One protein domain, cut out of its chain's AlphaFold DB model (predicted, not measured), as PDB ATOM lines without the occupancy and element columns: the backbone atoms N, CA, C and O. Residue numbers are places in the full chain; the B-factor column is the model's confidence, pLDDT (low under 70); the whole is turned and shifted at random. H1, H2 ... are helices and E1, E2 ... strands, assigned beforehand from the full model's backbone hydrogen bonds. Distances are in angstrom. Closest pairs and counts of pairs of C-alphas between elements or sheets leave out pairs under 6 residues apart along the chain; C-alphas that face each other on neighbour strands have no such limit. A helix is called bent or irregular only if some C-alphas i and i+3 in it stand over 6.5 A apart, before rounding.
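AT A GLANCE: This is residues 232 to 344 of the 481 residues of an uncharacterized protein of Vagococcus acidifermentans (UniProt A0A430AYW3). What does the model look like? A small sheet, the meander E1 E2 E3, sits at one side of four helices: H1 and H2 fold back as a helical hairpin, H3 crosses H1 at 77 degrees and makes a corner with H2 near residues 265 and 272, and H4 packs on residues 273 to 277 of H3. The far end of H3 sticks out with residues 286 to 291. What is it made of? The 113 printed residues hold four named helices, then three named strands, in sheet order E1 E2 E3, antiparallel; the class is mostly helix. It is compact, with a radius of gyration of the C-alphas of 14.3 A and spans of 43 by 39 by 23 A.

IN THESE COORDINATES: Where are the strands? E1 is residues 317 to 319, beginning at C-alpha 317 (150.674, 132.157, 93.260); E2 is 325 to 327, and E3 is 330 to 332, ending at C-alpha 332 (159.872, 132.996, 92.140). Where are the helices? H1, residues 232 to 251, begins at C-alpha 232 (169.555, 144.194, 105.951) and is 26.5 A long; H2, 253 to 267, is 21.2 A. H3, 272 to 289, is 26.0 A, and H4, 299 to 309, is 15.3 A. Is H1 straight? It has a kink of 45 degrees near residue 245 and is irregular: C-alphas 242 and 245 are 7.6 A apart.

HOW THE PARTS SIT: How is the sheet joined? In the meander, each strand the antiparallel neighbour of the one before, N 318 and O 326 are 2.9 A apart between E1 and E2. Between E2 and E3, N 332 and O 325 are 2.8 A apart, also within hydrogen-bond range. What is on it? H2 is on the sheet, with 11 pairs of C-alphas within 10 A; the closest C-alphas of H2 and E3, those of Ile 262 and Ile 332, are 7.1 A apart. How do the helices meet? The hairpin H1 and H2 touch at a steep tilt of 40 degrees, opposite ways, closest at C-alphas 248 and 256, 4.2 A. H3 touches H1 about perpendicular at 77 degrees, closest at C-alphas 279 and 237, 4.7 A, and H2 only just about perpendicular at 72 degrees, closest at C-alphas 272 and 265, 5.2 A. H4 touches H3, closest at C-alphas 303 and 273, 5.7 A, and is apart from H1 and H2. Are their backbones whole? Every O i to N i+4 pair is within hydrogen-bond range in H2, H3 and H4; in H1, 14 of 16 are.

THE WHOLE: How large is it? The two C-alphas farthest apart, those of Gly 291 and Glu 321, are 45.5 A apart. Is it continuous and confident? The printed part has no cut, no link is long, and residues 333 to 344 have no named element. Its mean pLDDT is 92.2, and no printed residue is under 70.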
ATOM      1  N   ILE A 232     170.161 144.758 107.166       94.25
ATOM      2  CA  ILE A 232     169.555 144.194 105.951       94.25
ATOM      3  C   ILE A 232     168.025 144.281 105.998       94.25
ATOM      4  O   ILE A 232     167.414 144.647 105.000       94.25
ATOM      5  N   ASP A 233     167.411 144.066 107.165       95.94
ATOM      6  CA  ASP A 233     165.959 144.208 107.322       95.94
ATOM      7  C   ASP A 233     165.503 145.633 106.993       95.94
ATOM      8  O   ASP A 233     164.520 145.834 106.282       95.94
ATOM      9  N   LYS A 234     166.258 146.633 107.472       96.06
ATOM     10  CA  LYS A 234     165.975 148.044 107.200       96.06
ATOM     11  C   LYS A 234     166.114 148.386 105.719       96.06
ATOM     12  O   LYS A 234     165.276 149.109 105.200       96.06
ATOM     13  N   GLN A 235     167.112 147.832 105.034       97.56
ATOM     14  CA  GLN A 235     167.272 148.023 103.588       97.56
ATOM     15  C   GLN A 235     166.107 147.425 102.793       97.56
ATOM     16  O   GLN A 235     165.632 148.062 101.856       97.56
ATOM     17  N   VAL A 236     165.630 146.235 103.176       97.81
ATOM     18  CA  VAL A 236     164.442 145.614 102.569       97.81
ATOM     19  C   VAL A 236     163.211 146.489 102.789       97.81
ATOM     20  O   VAL A 236     162.492 146.779 101.836       97.81
ATOM     21  N   TYR A 237     163.002 146.958 104.021       97.94
ATOM     22  CA  TYR A 237     161.905 147.865 104.354       97.94
ATOM     23  C   TYR A 237     161.958 149.162 103.538       97.94
ATOM     24  O   TYR A 237     160.986 149.507 102.879       97.94
ATOM     25  N   ASP A 238     163.107 149.841 103.516       97.56
ATOM     26  CA  ASP A 238     163.272 151.106 102.794       97.56
ATOM     27  C   ASP A 238     163.105 150.925 101.277       97.56
ATOM     28  O   ASP A 238     162.612 151.828 100.605       97.56
ATOM     29  N   PHE A 239     163.485 149.768 100.721       98.06
ATOM     30  CA  PHE A 239     163.221 149.438  99.319       98.06
ATOM     31  C   PHE A 239     161.717 149.342  99.045       98.06
ATOM     32  O   PHE A 239     161.229 149.954  98.098       98.06
ATOM     33  N   ILE A 240     160.982 148.598  99.874       97.69
ATOM     34  CA  ILE A 240     159.542 148.391  99.690       97.69
ATOM     35  C   ILE A 240     158.779 149.702  99.889       97.69
ATOM     36  O   ILE A 240     157.987 150.058  99.028       97.69
ATOM     37  N   GLU A 241     159.076 150.471 100.937       97.12
ATOM     38  CA  GLU A 241     158.442 151.779 101.171       97.12
ATOM     39  C   GLU A 241     158.720 152.772 100.039       97.12
ATOM     40  O   GLU A 241     157.859 153.557  99.657       97.12
ATOM     41  N   LYS A 242     159.932 152.746  99.475       96.69
ATOM     42  CA  LYS A 242     160.312 153.673  98.408       96.69
ATOM     43  C   LYS A 242     159.575 153.405  97.097       96.69
ATOM     44  O   LYS A 242     159.314 154.354  96.364       96.69
ATOM     45  N   TYR A 243     159.321 152.138  96.770       96.81
ATOM     46  CA  TYR A 243     158.792 151.741  95.462       96.81
ATOM     47  C   TYR A 243     157.353 151.199  95.515       96.81
ATOM     48  O   TYR A 243     156.729 151.070  94.469       96.81
ATOM     49  N   GLY A 244     156.807 150.889  96.692       93.38
ATOM     50  CA  GLY A 244     155.513 150.213  96.854       93.38
ATOM     51  C   GLY A 244     154.339 150.961  96.223       93.38
ATOM     52  O   GLY A 244     153.536 150.351  95.511       93.38
ATOM     53  N   ASP A 245     154.287 152.284  96.393       93.38
ATOM     54  CA  ASP A 245     153.248 153.128  95.790       93.38
ATOM     55  C   ASP A 245     153.282 153.054  94.253       93.38
ATOM     56  O   ASP A 245     152.247 152.874  93.615       93.38
ATOM     57  N   GLU A 246     154.475 153.072  93.642       95.94
ATOM     58  CA  GLU A 246     154.623 152.961  92.183       95.94
ATOM     59  C   GLU A 246     154.115 151.608  91.652       95.94
ATOM     60  O   GLU A 246     153.532 151.529  90.566       95.94
ATOM     61  N   TYR A 247     154.327 150.526  92.407       95.62
ATOM     62  CA  TYR A 247     153.829 149.195  92.050       95.62
ATOM     63  C   TYR A 247     152.311 149.115  92.188       95.62
ATOM     64  O   TYR A 247     151.647 148.564  91.305       95.62
ATOM     65  N   THR A 248     151.765 149.690  93.257       91.62
ATOM     66  CA  THR A 248     150.321 149.776  93.489       91.62
ATOM     67  C   THR A 248     149.630 150.560  92.379       91.62
ATOM     68  O   THR A 248     148.653 150.072  91.808       91.62
ATOM     69  N   ASP A 249     150.172 151.716  91.995       94.69
ATOM     70  CA  ASP A 249     149.634 152.542  90.911       94.69
ATOM     71  C   ASP A 249     149.668 151.817  89.560       94.69
ATOM     72  O   ASP A 249     148.752 151.943  88.742       94.69
ATOM     73  N   LYS A 250     150.721 151.030  89.314       96.00
ATOM     74  CA  LYS A 250     150.930 150.357  88.029       96.00
ATOM     75  C   LYS A 250     150.149 149.053  87.880       96.00
ATOM     76  O   LYS A 250     149.667 148.760  86.785       96.00
ATOM     77  N   TYR A 251     150.070 148.244  88.933       92.25
ATOM     78  CA  TYR A 251     149.530 146.880  88.874       92.25
ATOM     79  C   TYR A 251     148.229 146.706  89.672       92.25
ATOM     80  O   TYR A 251     147.571 145.671  89.557       92.25
ATOM     81  N   GLY A 252     147.816 147.730  90.424       90.38
ATOM     82  CA  GLY A 252     146.681 147.696  91.338       90.38
ATOM     83  C   GLY A 252     147.053 147.113  92.700       90.38
ATOM     84  O   GLY A 252     148.010 146.358  92.813       90.38
ATOM     85  N   TYR A 253     146.249 147.423  93.717       82.94
ATOM     86  CA  TYR A 253     146.504 147.104  95.130       82.94
ATOM     87  C   TYR A 253     147.017 145.673  95.379       82.94
ATOM     88  O   TYR A 253     148.119 145.488  95.875       82.94
ATOM     89  N   PHE A 254     146.275 144.648  94.947       84.19
ATOM     90  CA  PHE A 254     146.654 143.258  95.231       84.19
ATOM     91  C   PHE A 254     147.929 142.802  94.507       84.19
ATOM     92  O   PHE A 254     148.771 142.141  95.102       84.19
ATOM     93  N   HIS A 255     148.076 143.132  93.221       90.44
ATOM     94  CA  HIS A 255     149.242 142.690  92.451       90.44
ATOM     95  C   HIS A 255     150.484 143.533  92.737       90.44
ATOM     96  O   HIS A 255     151.591 143.004  92.710       90.44
ATOM     97  N   GLY A 256     150.304 144.831  92.987       90.88
ATOM     98  CA  GLY A 256     151.371 145.757  93.343       90.88
ATOM     99  C   GLY A 256     152.077 145.315  94.615       90.88
ATOM    100  O   GLY A 256     153.297 145.154  94.582       90.88
ATOM    101  N   ASP A 257     151.302 145.011  95.662       90.38
ATOM    102  CA  ASP A 257     151.807 144.492  96.935       90.38
ATOM    103  C   ASP A 257     152.636 143.216  96.729       90.38
ATOM    104  O   ASP A 257     153.813 143.174  97.076       90.38
ATOM    105  N   ASP A 258     152.081 142.180  96.096       94.12
ATOM    106  CA  ASP A 258     152.818 140.926  95.886       94.12
ATOM    107  C   ASP A 258     154.117 141.137  95.079       94.12
ATOM    108  O   ASP A 258     155.172 140.581  95.409       94.12
ATOM    109  N   LEU A 259     154.054 141.937  94.009       95.69
ATOM    110  CA  LEU A 259     155.175 142.147  93.095       95.69
ATOM    111  C   LEU A 259     156.326 142.917  93.743       95.69
ATOM    112  O   LEU A 259     157.477 142.536  93.516       95.69
ATOM    113  N   ILE A 260     156.055 143.939  94.565       97.31
ATOM    114  CA  ILE A 260     157.135 144.682  95.227       97.31
ATOM    115  C   ILE A 260     157.920 143.775  96.184       97.31
ATOM    116  O   ILE A 260     159.150 143.830  96.211       97.31
ATOM    117  N   PHE A 261     157.241 142.871  96.901       97.44
ATOM    118  CA  PHE A 261     157.911 141.893  97.761       97.44
ATOM    119  C   PHE A 261     158.705 140.852  96.960       97.44
ATOM    120  O   PHE A 261     159.812 140.492  97.364       97.44
ATOM    121  N   ILE A 262     158.187 140.388  95.816       97.25
ATOM    122  CA  ILE A 262     158.907 139.468  94.918       97.25
ATOM    123  C   ILE A 262     160.184 140.121  94.377       97.25
ATOM    124  O   ILE A 262     161.246 139.494  94.372       97.25
ATOM    125  N   ASP A 263     160.100 141.379  93.944       97.56
ATOM    126  CA  ASP A 263     161.241 142.105  93.387       97.56
ATOM    127  C   ASP A 263     162.258 142.498  94.460       97.56
ATOM    128  O   ASP A 263     163.461 142.368  94.225       97.56
ATOM    129  N   ALA A 264     161.809 142.857  95.666       97.94
ATOM    130  CA  ALA A 264     162.688 143.022  96.820       97.94
ATOM    131  C   ALA A 264     163.426 141.711  97.142       97.94
ATOM    132  O   ALA A 264     164.652 141.699  97.266       97.94
ATOM    133  N   ALA A 265     162.711 140.582  97.206       97.69
ATOM    134  CA  ALA A 265     163.318 139.280  97.472       97.69
ATOM    135  C   ALA A 265     164.396 138.926  96.437       97.69
ATOM    136  O   ALA A 265     165.486 138.477  96.799       97.69
ATOM    137  N   GLN A 266     164.133 139.194  95.155       96.62
ATOM    138  CA  GLN A 266     165.116 138.998  94.095       96.62
ATOM    139  C   GLN A 266     166.309 139.959  94.216       96.62
ATOM    140  O   GLN A 266     167.449 139.517  94.071       96.62
ATOM    141  N   TYR A 267     166.074 141.244  94.497       97.62
ATOM    142  CA  TYR A 267     167.126 142.258  94.632       97.62
ATOM    143  C   TYR A 267     168.108 141.929  95.764       97.62
ATOM    144  O   TYR A 267     169.321 142.012  95.577       97.62
ATOM    145  N   PHE A 268     167.592 141.495  96.916       97.31
ATOM    146  CA  PHE A 268     168.398 141.125  98.084       97.31
ATOM    147  C   PHE A 268     168.845 139.653  98.086       97.31
ATOM    148  O   PHE A 268     169.534 139.225  99.012       97.31
ATOM    149  N   ASN A 269     168.500 138.877  97.050       96.75
ATOM    150  CA  ASN A 269     168.823 137.453  96.904       96.75
ATOM    151  C   ASN A 269     168.345 136.568  98.082       96.75
ATOM    152  O   ASN A 269     169.037 135.650  98.540       96.75
ATOM    153  N   ILE A 270     167.129 136.822  98.560       96.88
ATOM    154  CA  ILE A 270     166.466 136.109  99.663       96.88
ATOM    155  C   ILE A 270     165.173 135.430  99.180       96.88
ATOM    156  O   ILE A 270     164.792 135.559  98.016       96.88
ATOM    157  N   GLY A 271     164.519 134.633 100.031       97.06
ATOM    158  CA  GLY A 271     163.186 134.107  99.729       97.06
ATOM    159  C   GLY A 271     162.098 135.174  99.883       97.06
ATOM    160  O   GLY A 271     162.252 136.124 100.647       97.06
ATOM    161  N   LEU A 272     160.964 135.001  99.202       97.75
ATOM    162  CA  LEU A 272     159.799 135.880  99.340       97.75
ATOM    163  C   LEU A 272     159.317 135.969 100.797       97.75
ATOM    164  O   LEU A 272     159.080 137.063 101.307       97.75
ATOM    165  N   LEU A 273     159.221 134.830 101.489       97.62
ATOM    166  CA  LEU A 273     158.829 134.801 102.902       97.62
ATOM    167  C   LEU A 273     159.846 135.508 103.808       97.62
ATOM    168  O   LEU A 273     159.451 136.084 104.820       97.62
ATOM    169  N   ASP A 274     161.132 135.506 103.442       96.88
ATOM    170  CA  ASP A 274     162.156 136.270 104.157       96.88
ATOM    171  C   ASP A 274     161.935 137.766 103.958       96.88
ATOM    172  O   ASP A 274     161.873 138.494 104.940       96.88
ATOM    173  N   ALA A 275     161.738 138.229 102.719       97.75
ATOM    174  CA  ALA A 275     161.502 139.646 102.436       97.75
ATOM    175  C   ALA A 275     160.282 140.194 103.200       97.75
ATOM    176  O   ALA A 275     160.368 141.245 103.837       97.75
ATOM    177  N   ILE A 276     159.174 139.443 103.214       97.06
ATOM    178  CA  ILE A 276     157.964 139.801 103.971       97.06
ATOM    179  C   ILE A 276     158.248 139.833 105.477       97.06
ATOM    180  O   ILE A 276     157.832 140.765 106.165       97.06
ATOM    181  N   TRP A 277     158.961 138.835 106.009       95.31
ATOM    182  CA  TRP A 277     159.343 138.803 107.422       95.31
ATOM    183  C   TRP A 277     160.238 139.988 107.809       95.31
ATOM    184  O   TRP A 277     160.001 140.639 108.825       95.31
ATOM    185  N   MET A 278     161.239 140.299 106.985       96.25
ATOM    186  CA  MET A 278     162.166 141.410 107.190       96.25
ATOM    187  C   MET A 278     161.442 142.757 107.223       96.25
ATOM    188  O   MET A 278     161.645 143.525 108.162       96.25
ATOM    189  N   PHE A 279     160.542 142.997 106.264       96.69
ATOM    190  CA  PHE A 279     159.675 144.175 106.262       96.69
ATOM    191  C   PHE A 279     158.841 144.252 107.546       96.69
ATOM    192  O   PHE A 279     158.887 145.258 108.251       96.69
ATOM    193  N   LYS A 280     158.150 143.158 107.904       93.88
ATOM    194  CA  LYS A 280     157.297 143.095 109.102       93.88
ATOM    195  C   LYS A 280     158.060 143.373 110.393       93.88
ATOM    196  O   LYS A 280     157.511 144.020 111.274       93.88
ATOM    197  N   LYS A 281     159.315 142.931 110.533       92.44
ATOM    198  CA  LYS A 281     160.129 143.252 111.721       92.44
ATOM    199  C   LYS A 281     160.308 144.759 111.897       92.44
ATOM    200  O   LYS A 281     160.120 145.272 113.000       92.44
ATOM    201  N   VAL A 282     160.672 145.455 110.819       93.88
ATOM    202  CA  VAL A 282     160.898 146.907 110.839       93.88
ATOM    203  C   VAL A 282     159.580 147.642 111.050       93.88
ATOM    204  O   VAL A 282     159.493 148.492 111.935       93.88
ATOM    205  N   ASP A 283     158.545 147.273 110.298       93.56
ATOM    206  CA  ASP A 283     157.231 147.908 110.371       93.56
ATOM    207  C   ASP A 283     156.583 147.733 111.753       93.56
ATOM    208  O   ASP A 283     156.183 148.709 112.394       93.56
ATOM    209  N   ASN A 284     156.598 146.509 112.294       91.94
ATOM    210  CA  ASN A 284     156.091 146.236 113.636       91.94
ATOM    211  C   ASN A 284     156.864 147.027 114.696       91.94
ATOM    212  O   ASN A 284     156.257 147.524 115.646       91.94
ATOM    213  N   LYS A 285     158.191 147.169 114.553       89.12
ATOM    214  CA  LYS A 285     159.003 147.976 115.475       89.12
ATOM    215  C   LYS A 285     158.597 149.447 115.422       89.12
ATOM    216  O   LYS A 285     158.362 150.037 116.472       89.12
ATOM    217  N   ILE A 286     158.455 150.016 114.225       89.56
ATOM    218  CA  ILE A 286     158.010 151.404 114.028       89.56
ATOM    219  C   ILE A 286     156.618 151.618 114.633       89.56
ATOM    220  O   ILE A 286     156.385 152.615 115.317       89.56
ATOM    221  N   CYS A 287     155.690 150.689 114.411       88.12
ATOM    222  CA  CYS A 287     154.347 150.742 114.980       88.12
ATOM    223  C   CYS A 287     154.371 150.680 116.513       88.12
ATOM    224  O   CYS A 287     153.723 151.496 117.173       88.12
ATOM    225  N   LYS A 288     155.163 149.769 117.087       85.25
ATOM    226  CA  LYS A 288     155.311 149.632 118.540       85.25
ATOM    227  C   LYS A 288     155.935 150.880 119.170       85.25
ATOM    228  O   LYS A 288     155.451 151.339 120.201       85.25
ATOM    229  N   ASP A 289     156.921 151.491 118.512       84.06
ATOM    230  CA  ASP A 289     157.532 152.760 118.940       84.06
ATOM    231  C   ASP A 289     156.542 153.934 118.905       84.06
ATOM    232  O   ASP A 289     156.651 154.869 119.695       84.06
ATOM    233  N   LYS A 290     155.529 153.868 118.031       87.06
ATOM    234  CA  LYS A 290     154.393 154.807 117.994       87.06
ATOM    235  C   LYS A 290     153.300 154.487 119.027       87.06
ATOM    236  O   LYS A 290     152.283 155.175 119.057       87.06
ATOM    237  N   GLY A 291     153.484 153.464 119.862       81.69
ATOM    238  CA  GLY A 291     152.520 153.044 120.882       81.69
ATOM    239  C   GLY A 291     151.403 152.130 120.371       81.69
ATOM    240  O   GLY A 291     150.421 151.919 121.081       81.69
ATOM    241  N   ILE A 292     151.525 151.579 119.158       84.12
ATOM    242  CA  ILE A 292     150.566 150.606 118.620       84.12
ATOM    243  C   ILE A 292     150.897 149.227 119.195       84.12
ATOM    244  O   ILE A 292     152.002 148.714 119.019       84.12
ATOM    245  N   ASN A 293     149.928 148.609 119.868       77.88
ATOM    246  CA  ASN A 293     150.083 147.250 120.371       77.88
ATOM    247  C   ASN A 293     149.847 146.242 119.237       77.88
ATOM    248  O   ASN A 293     148.729 146.129 118.733       77.88
ATOM    249  N   LEU A 294     150.895 145.519 118.847       78.31
ATOM    250  CA  LEU A 294     150.849 144.485 117.817       78.31
ATOM    251  C   LEU A 294     151.152 143.113 118.433       78.31
ATOM    252  O   LEU A 294     151.987 143.030 119.335       78.31
ATOM    253  N   PRO A 295     150.513 142.033 117.950       75.62
ATOM    254  CA  PRO A 295     150.870 140.686 118.368       75.62
ATOM    255  C   PRO A 295     152.307 140.367 117.941       75.62
ATOM    256  O   PRO A 295     152.685 140.551 116.783       75.62
ATOM    257  N   GLU A 296     153.105 139.870 118.881       75.12
ATOM    258  CA  GLU A 296     154.451 139.377 118.596       75.12
ATOM    259  C   GLU A 296     154.358 137.936 118.102       75.12
ATOM    260  O   GLU A 296     154.020 137.030 118.861       75.12
ATOM    261  N   LEU A 297     154.638 137.744 116.815       83.94
ATOM    262  CA  LEU A 297     154.750 136.429 116.198       83.94
ATOM    263  C   LEU A 297     156.226 136.054 116.086       83.94
ATOM    264  O   LEU A 297     157.054 136.880 115.688       83.94
ATOM    265  N   SER A 298     156.547 134.799 116.391       85.44
ATOM    266  CA  SER A 298     157.842 134.225 116.029       85.44
ATOM    267  C   SER A 298     158.032 134.245 114.508       85.44
ATOM    268  O   SER A 298     157.069 134.329 113.743       85.44
ATOM    269  N   GLU A 299     159.277 134.128 114.043       88.75
ATOM    270  CA  GLU A 299     159.577 134.071 112.608       88.75
ATOM    271  C   GLU A 299     158.791 132.960 111.895       88.75
ATOM    272  O   GLU A 299     158.209 133.186 110.833       88.75
ATOM    273  N   THR A 300     158.727 131.775 112.508       90.19
ATOM    274  CA  THR A 300     157.987 130.611 112.007       90.19
ATOM    275  C   THR A 300     156.500 130.926 111.840       90.19
ATOM    276  O   THR A 300     155.943 130.691 110.770       90.19
ATOM    277  N   GLU A 301     155.864 131.504 112.862       91.00
ATOM    278  CA  GLU A 301     154.444 131.874 112.818       91.00
ATOM    279  C   GLU A 301     154.190 132.977 111.790       91.00
ATOM    280  O   GLU A 301     153.290 132.857 110.961       91.00
ATOM    281  N   ALA A 302     155.006 134.033 111.783       91.88
ATOM    282  CA  ALA A 302     154.833 135.160 110.874       91.88
ATOM    283  C   ALA A 302     154.965 134.733 109.404       91.88
ATOM    284  O   ALA A 302     154.136 135.114 108.567       91.88
ATOM    285  N   LYS A 303     155.976 133.914 109.082       94.81
ATOM    286  CA  LYS A 303     156.172 133.362 107.735       94.81
ATOM    287  C   LYS A 303     155.027 132.438 107.337       94.81
ATOM    288  O   LYS A 303     154.498 132.588 106.237       94.81
ATOM    289  N   LEU A 304     154.596 131.539 108.225       94.56
ATOM    290  CA  LEU A 304     153.493 130.624 107.934       94.56
ATOM    291  C   LEU A 304     152.165 131.364 107.726       94.56
ATOM    292  O   LEU A 304     151.468 131.093 106.754       94.56
ATOM    293  N   VAL A 305     151.836 132.343 108.575       92.81
ATOM    294  CA  VAL A 305     150.645 133.197 108.411       92.81
ATOM    295  C   VAL A 305     150.677 133.917 107.064       92.81
ATOM    296  O   VAL A 305     149.669 133.958 106.362       92.81
ATOM    297  N   SER A 306     151.841 134.443 106.673       93.88
ATOM    298  CA  SER A 306     152.004 135.129 105.385       93.88
ATOM    299  C   SER A 306     151.791 134.160 104.216       93.88
ATOM    300  O   SER A 306     151.034 134.460 103.300       93.88
ATOM    301  N   PHE A 307     152.371 132.960 104.298       94.94
ATOM    302  CA  PHE A 307     152.202 131.912 103.292       94.94
ATOM    303  C   PHE A 307     150.751 131.428 103.145       94.94
ATOM    304  O   PHE A 307     150.282 131.198 102.027       94.94
ATOM    305  N   LEU A 308     150.037 131.259 104.263       92.06
ATOM    306  CA  LEU A 308     148.629 130.851 104.280       92.06
ATOM    307  C   LEU A 308     147.695 131.952 103.754       92.06
ATOM    308  O   LEU A 308     146.618 131.639 103.255       92.06
ATOM    309  N   GLY A 309     148.109 133.219 103.845       89.19
ATOM    310  CA  GLY A 309     147.356 134.371 103.348       89.19
ATOM    311  C   GLY A 309     147.454 134.601 101.838       89.19
ATOM    312  O   GLY A 309     146.683 135.393 101.301       89.19
ATOM    313  N   PHE A 310     148.370 133.928 101.135       91.31
ATOM    314  CA  PHE A 310     148.541 134.132  99.698       91.31
ATOM    315  C   PHE A 310     147.340 133.657  98.880       91.31
ATOM    316  O   PHE A 310     146.903 132.505  98.974       91.31
ATOM    317  N   SER A 311     146.884 134.524  97.975       86.56
ATOM    318  CA  SER A 311     145.898 134.172  96.954       86.56
ATOM    319  C   SER A 311     146.478 133.135  95.991       86.56
ATOM    320  O   SER A 311     147.549 133.327  95.411       86.56
ATOM    321  N   ARG A 312     145.772 132.016  95.808       88.56
ATOM    322  CA  ARG A 312     146.183 130.936  94.899       88.56
ATOM    323  C   ARG A 312     145.400 130.996  93.595       88.56
ATOM    324  O   ARG A 312     144.192 131.218  93.608       88.56
ATOM    325  N   GLY A 313     146.084 130.756  92.482       87.56
ATOM    326  CA  GLY A 313     145.477 130.693  91.153       87.56
ATOM    327  C   GLY A 313     146.425 131.185  90.067       87.56
ATOM    328  O   GLY A 313     147.430 131.816  90.367       87.56
ATOM    329  N   GLU A 314     146.084 130.931  88.803       83.88
ATOM    330  CA  GLU A 314     146.960 131.206  87.647       83.88
ATOM    331  C   GLU A 314     147.453 132.659  87.563       83.88
ATOM    332  O   GLU A 314     148.567 132.909  87.112       83.88
ATOM    333  N   LYS A 315     146.640 133.616  88.027       86.62
ATOM    334  CA  LYS A 315     146.971 135.052  88.044       86.62
ATOM    335  C   LYS A 315     147.751 135.505  89.286       86.62
ATOM    336  O   LYS A 315     148.191 136.646  89.327       86.62
ATOM    337  N   PHE A 316     147.894 134.641  90.288       92.06
ATOM    338  CA  PHE A 316     148.600 134.897  91.546       92.06
ATOM    339  C   PHE A 316     149.660 133.808  91.746       92.06
ATOM    340  O   PHE A 316     150.416 133.517  90.820       92.06
ATOM    341  N   PHE A 317     149.716 133.199  92.933       94.56
ATOM    342  CA  PHE A 317     150.674 132.157  93.260       94.56
ATOM    343  C   PHE A 317     150.212 130.776  92.782       94.56
ATOM    344  O   PHE A 317     149.132 130.304  93.156       94.56
ATOM    345  N   THR A 318     151.083 130.091  92.043       95.00
ATOM    346  CA  THR A 318     150.964 128.672  91.674       95.00
ATOM    347  C   THR A 318     152.271 127.938  91.963       95.00
ATOM    348  O   THR A 318     153.305 128.559  92.205       95.00
ATOM    349  N   PHE A 319     152.229 126.608  91.972       93.88
ATOM    350  CA  PHE A 319     153.428 125.781  92.033       93.88
ATOM    351  C   PHE A 319     153.280 124.569  91.118       93.88
ATOM    352  O   PHE A 319     152.160 124.132  90.850       93.88
ATOM    353  N   ASP A 320     154.402 124.065  90.618       93.44
ATOM    354  CA  ASP A 320     154.442 122.859  89.792       93.44
ATOM    355  C   ASP A 320     154.630 121.583  90.631       93.44
ATOM    356  O   ASP A 320     154.788 121.619  91.852       93.44
ATOM    357  N   GLU A 321     154.639 120.426  89.968       92.88
ATOM    358  CA  GLU A 321     154.851 119.119  90.609       92.88
ATOM    359  C   GLU A 321     156.228 118.985  91.286       92.88
ATOM    360  O   GLU A 321     156.410 118.134  92.152       92.88
ATOM    361  N   SER A 322     157.192 119.835  90.920       91.00
ATOM    362  CA  SER A 322     158.520 119.906  91.541       91.00
ATOM    363  C   SER A 322     158.576 120.904  92.705       91.00
ATOM    364  O   SER A 322     159.656 121.171  93.231       91.00
ATOM    365  N   HIS A 323     157.429 121.453  93.122       88.25
ATOM    366  CA  HIS A 323     157.301 122.488  94.149       88.25
ATOM    367  C   HIS A 323     158.036 123.799  93.822       88.25
ATOM    368  O   HIS A 323     158.371 124.580  94.719       88.25
ATOM    369  N   THR A 324     158.246 124.084  92.535       93.19
ATOM    370  CA  THR A 324     158.722 125.389  92.071       93.19
ATOM    371  C   THR A 324     157.568 126.377  92.091       93.19
ATOM    372  O   THR A 324     156.502 126.099  91.550       93.19
ATOM    373  N   TRP A 325     157.779 127.545  92.695       95.81
ATOM    374  CA  TRP A 325     156.747 128.570  92.826       95.81
ATOM    375  C   TRP A 325     156.761 129.561  91.668       95.81
ATOM    376  O   TRP A 325     157.820 129.976  91.193       95.81
ATOM    377  N   TYR A 326     155.567 129.999  91.278       96.38
ATOM    378  CA  TYR A 326     155.346 131.004  90.251       96.38
ATOM    379  C   TYR A 326     154.367 132.066  90.746       96.38
ATOM    380  O   TYR A 326     153.446 131.763  91.503       96.38
ATOM    381  N   TYR A 327     154.549 133.301  90.287       95.44
ATOM    382  CA  TYR A 327     153.587 134.387  90.420       95.44
ATOM    383  C   TYR A 327     153.215 134.906  89.036       95.44
ATOM    384  O   TYR A 327     154.081 135.420  88.327       95.44
ATOM    385  N   ASN A 328     151.954 134.748  88.627       92.12
ATOM    386  CA  ASN A 328     151.486 135.152  87.296       92.12
ATOM    387  C   ASN A 328     152.407 134.624  86.162       92.12
ATOM    388  O   ASN A 328     152.829 135.360  85.271       92.12
ATOM    389  N   GLY A 329     152.816 133.353  86.265       92.19
ATOM    390  CA  GLY A 329     153.725 132.678  85.325       92.19
ATOM    391  C   GLY A 329     155.223 132.985  85.486       92.19
ATOM    392  O   GLY A 329     156.050 132.275  84.916       92.19
ATOM    393  N   ARG A 330     155.615 133.985  86.284       94.50
ATOM    394  CA  ARG A 330     157.022 134.271  86.607       94.50
ATOM    395  C   ARG A 330     157.505 133.337  87.709       94.50
ATOM    396  O   ARG A 330     156.908 133.313  88.776       94.50
ATOM    397  N   GLN A 331     158.605 132.623  87.490       95.69
ATOM    398  CA  GLN A 331     159.224 131.808  88.537       95.69
ATOM    399  C   GLN A 331     159.734 132.691  89.686       95.69
ATOM    400  O   GLN A 331     160.387 133.708  89.447       95.69
ATOM    401  N   ILE A 332     159.462 132.286  90.926       96.25
ATOM    402  CA  ILE A 332     159.872 132.996  92.140       96.25
ATOM    403  C   ILE A 332     160.515 132.047  93.152       96.25
ATOM    404  O   ILE A 332     160.229 130.849  93.201       96.25
ATOM    405  N   ARG A 333     161.364 132.598  94.023       95.69
ATOM    406  CA  ARG A 333     161.927 131.872  95.164       95.69
ATOM    407  C   ARG A 333     161.066 132.129  96.397       95.69
ATOM    408  O   ARG A 333     161.228 133.146  97.058       95.69
ATOM    409  N   MET A 334     160.172 131.198  96.725       95.81
ATOM    410  CA  MET A 334     159.293 131.331  97.899       95.81
ATOM    411  C   MET A 334     160.078 131.433  99.220       95.81
ATOM    412  O   MET A 334     159.724 132.222 100.093       95.81
ATOM    413  N   GLY A 335     161.184 130.694  99.332       93.00
ATOM    414  CA  GLY A 335     161.928 130.530 100.582       93.00
ATOM    415  C   GLY A 335     161.475 129.291 101.354       93.00
ATOM    416  O   GLY A 335     160.687 128.490 100.851       93.00
ATOM    417  N   GLU A 336     162.005 129.118 102.563       91.88
ATOM    418  CA  GLU A 336     161.616 128.020 103.448       91.88
ATOM    419  C   GLU A 336     160.202 128.260 103.992       91.88
ATOM    420  O   GLU A 336     159.946 129.265 104.656       91.88
ATOM    421  N   ILE A 337     159.284 127.336 103.695       93.62
ATOM    422  CA  ILE A 337     157.939 127.323 104.275       93.62
ATOM    423  C   ILE A 337     158.046 126.578 105.608       93.62
ATOM    424  O   ILE A 337     158.318 125.374 105.589       93.62
ATOM    425  N   PRO A 338     157.858 127.250 106.755       90.38
ATOM    426  CA  PRO A 338     158.046 126.594 108.038       90.38
ATOM    427  C   PRO A 338     156.996 125.498 108.278       90.38
ATOM    428  O   PRO A 338     155.861 125.623 107.801       90.38
ATOM    429  N   PRO A 339     157.323 124.441 109.045       91.19
ATOM    430  CA  PRO A 339     156.324 123.482 109.500       91.19
ATOM    431  C   PRO A 339     155.315 124.158 110.439       91.19
ATOM    432  O   PRO A 339     155.580 125.221 110.999       91.19
ATOM    433  N   LEU A 340     154.162 123.516 110.640       89.25
ATOM    434  CA  LEU A 340     153.119 124.008 111.540       89.25
ATOM    435  C   LEU A 340     153.645 124.086 112.995       89.25
ATOM    436  O   LEU A 340     153.919 123.030 113.581       89.25
ATOM    437  N   PRO A 341     153.799 125.287 113.592       85.00
ATOM    438  CA  PRO A 341     154.360 125.429 114.934       85.00
ATOM    439  C   PRO A 341     153.394 124.892 116.004       85.00
ATOM    440  O   PRO A 341     152.183 124.947 115.794       85.00
ATOM    441  N   PRO A 342     153.891 124.419 117.168       82.44
ATOM    442  CA  PRO A 342     153.048 123.871 118.237       82.44
ATOM    443  C   PRO A 342     151.925 124.809 118.699       82.44
ATOM    444  O   PRO A 342     150.821 124.352 118.983       82.44
ATOM    445  N   SER A 343     152.181 126.121 118.720       80.88
ATOM    446  CA  SER A 343     151.199 127.162 119.056       80.88
ATOM    447  C   SER A 343     150.015 127.224 118.085       80.88
ATOM    448  O   SER A 343     148.924 127.619 118.484       80.88
ATOM    449  N   MET A 344     150.216 126.806 116.833       87.81
ATOM    450  CA  MET A 344     149.217 126.783 115.763       87.81
ATOM    451  C   MET A 344     148.787 125.354 115.421       87.81
ATOM    452  O   MET A 344     148.352 125.114 114.301       87.81
TER     453      MET A 344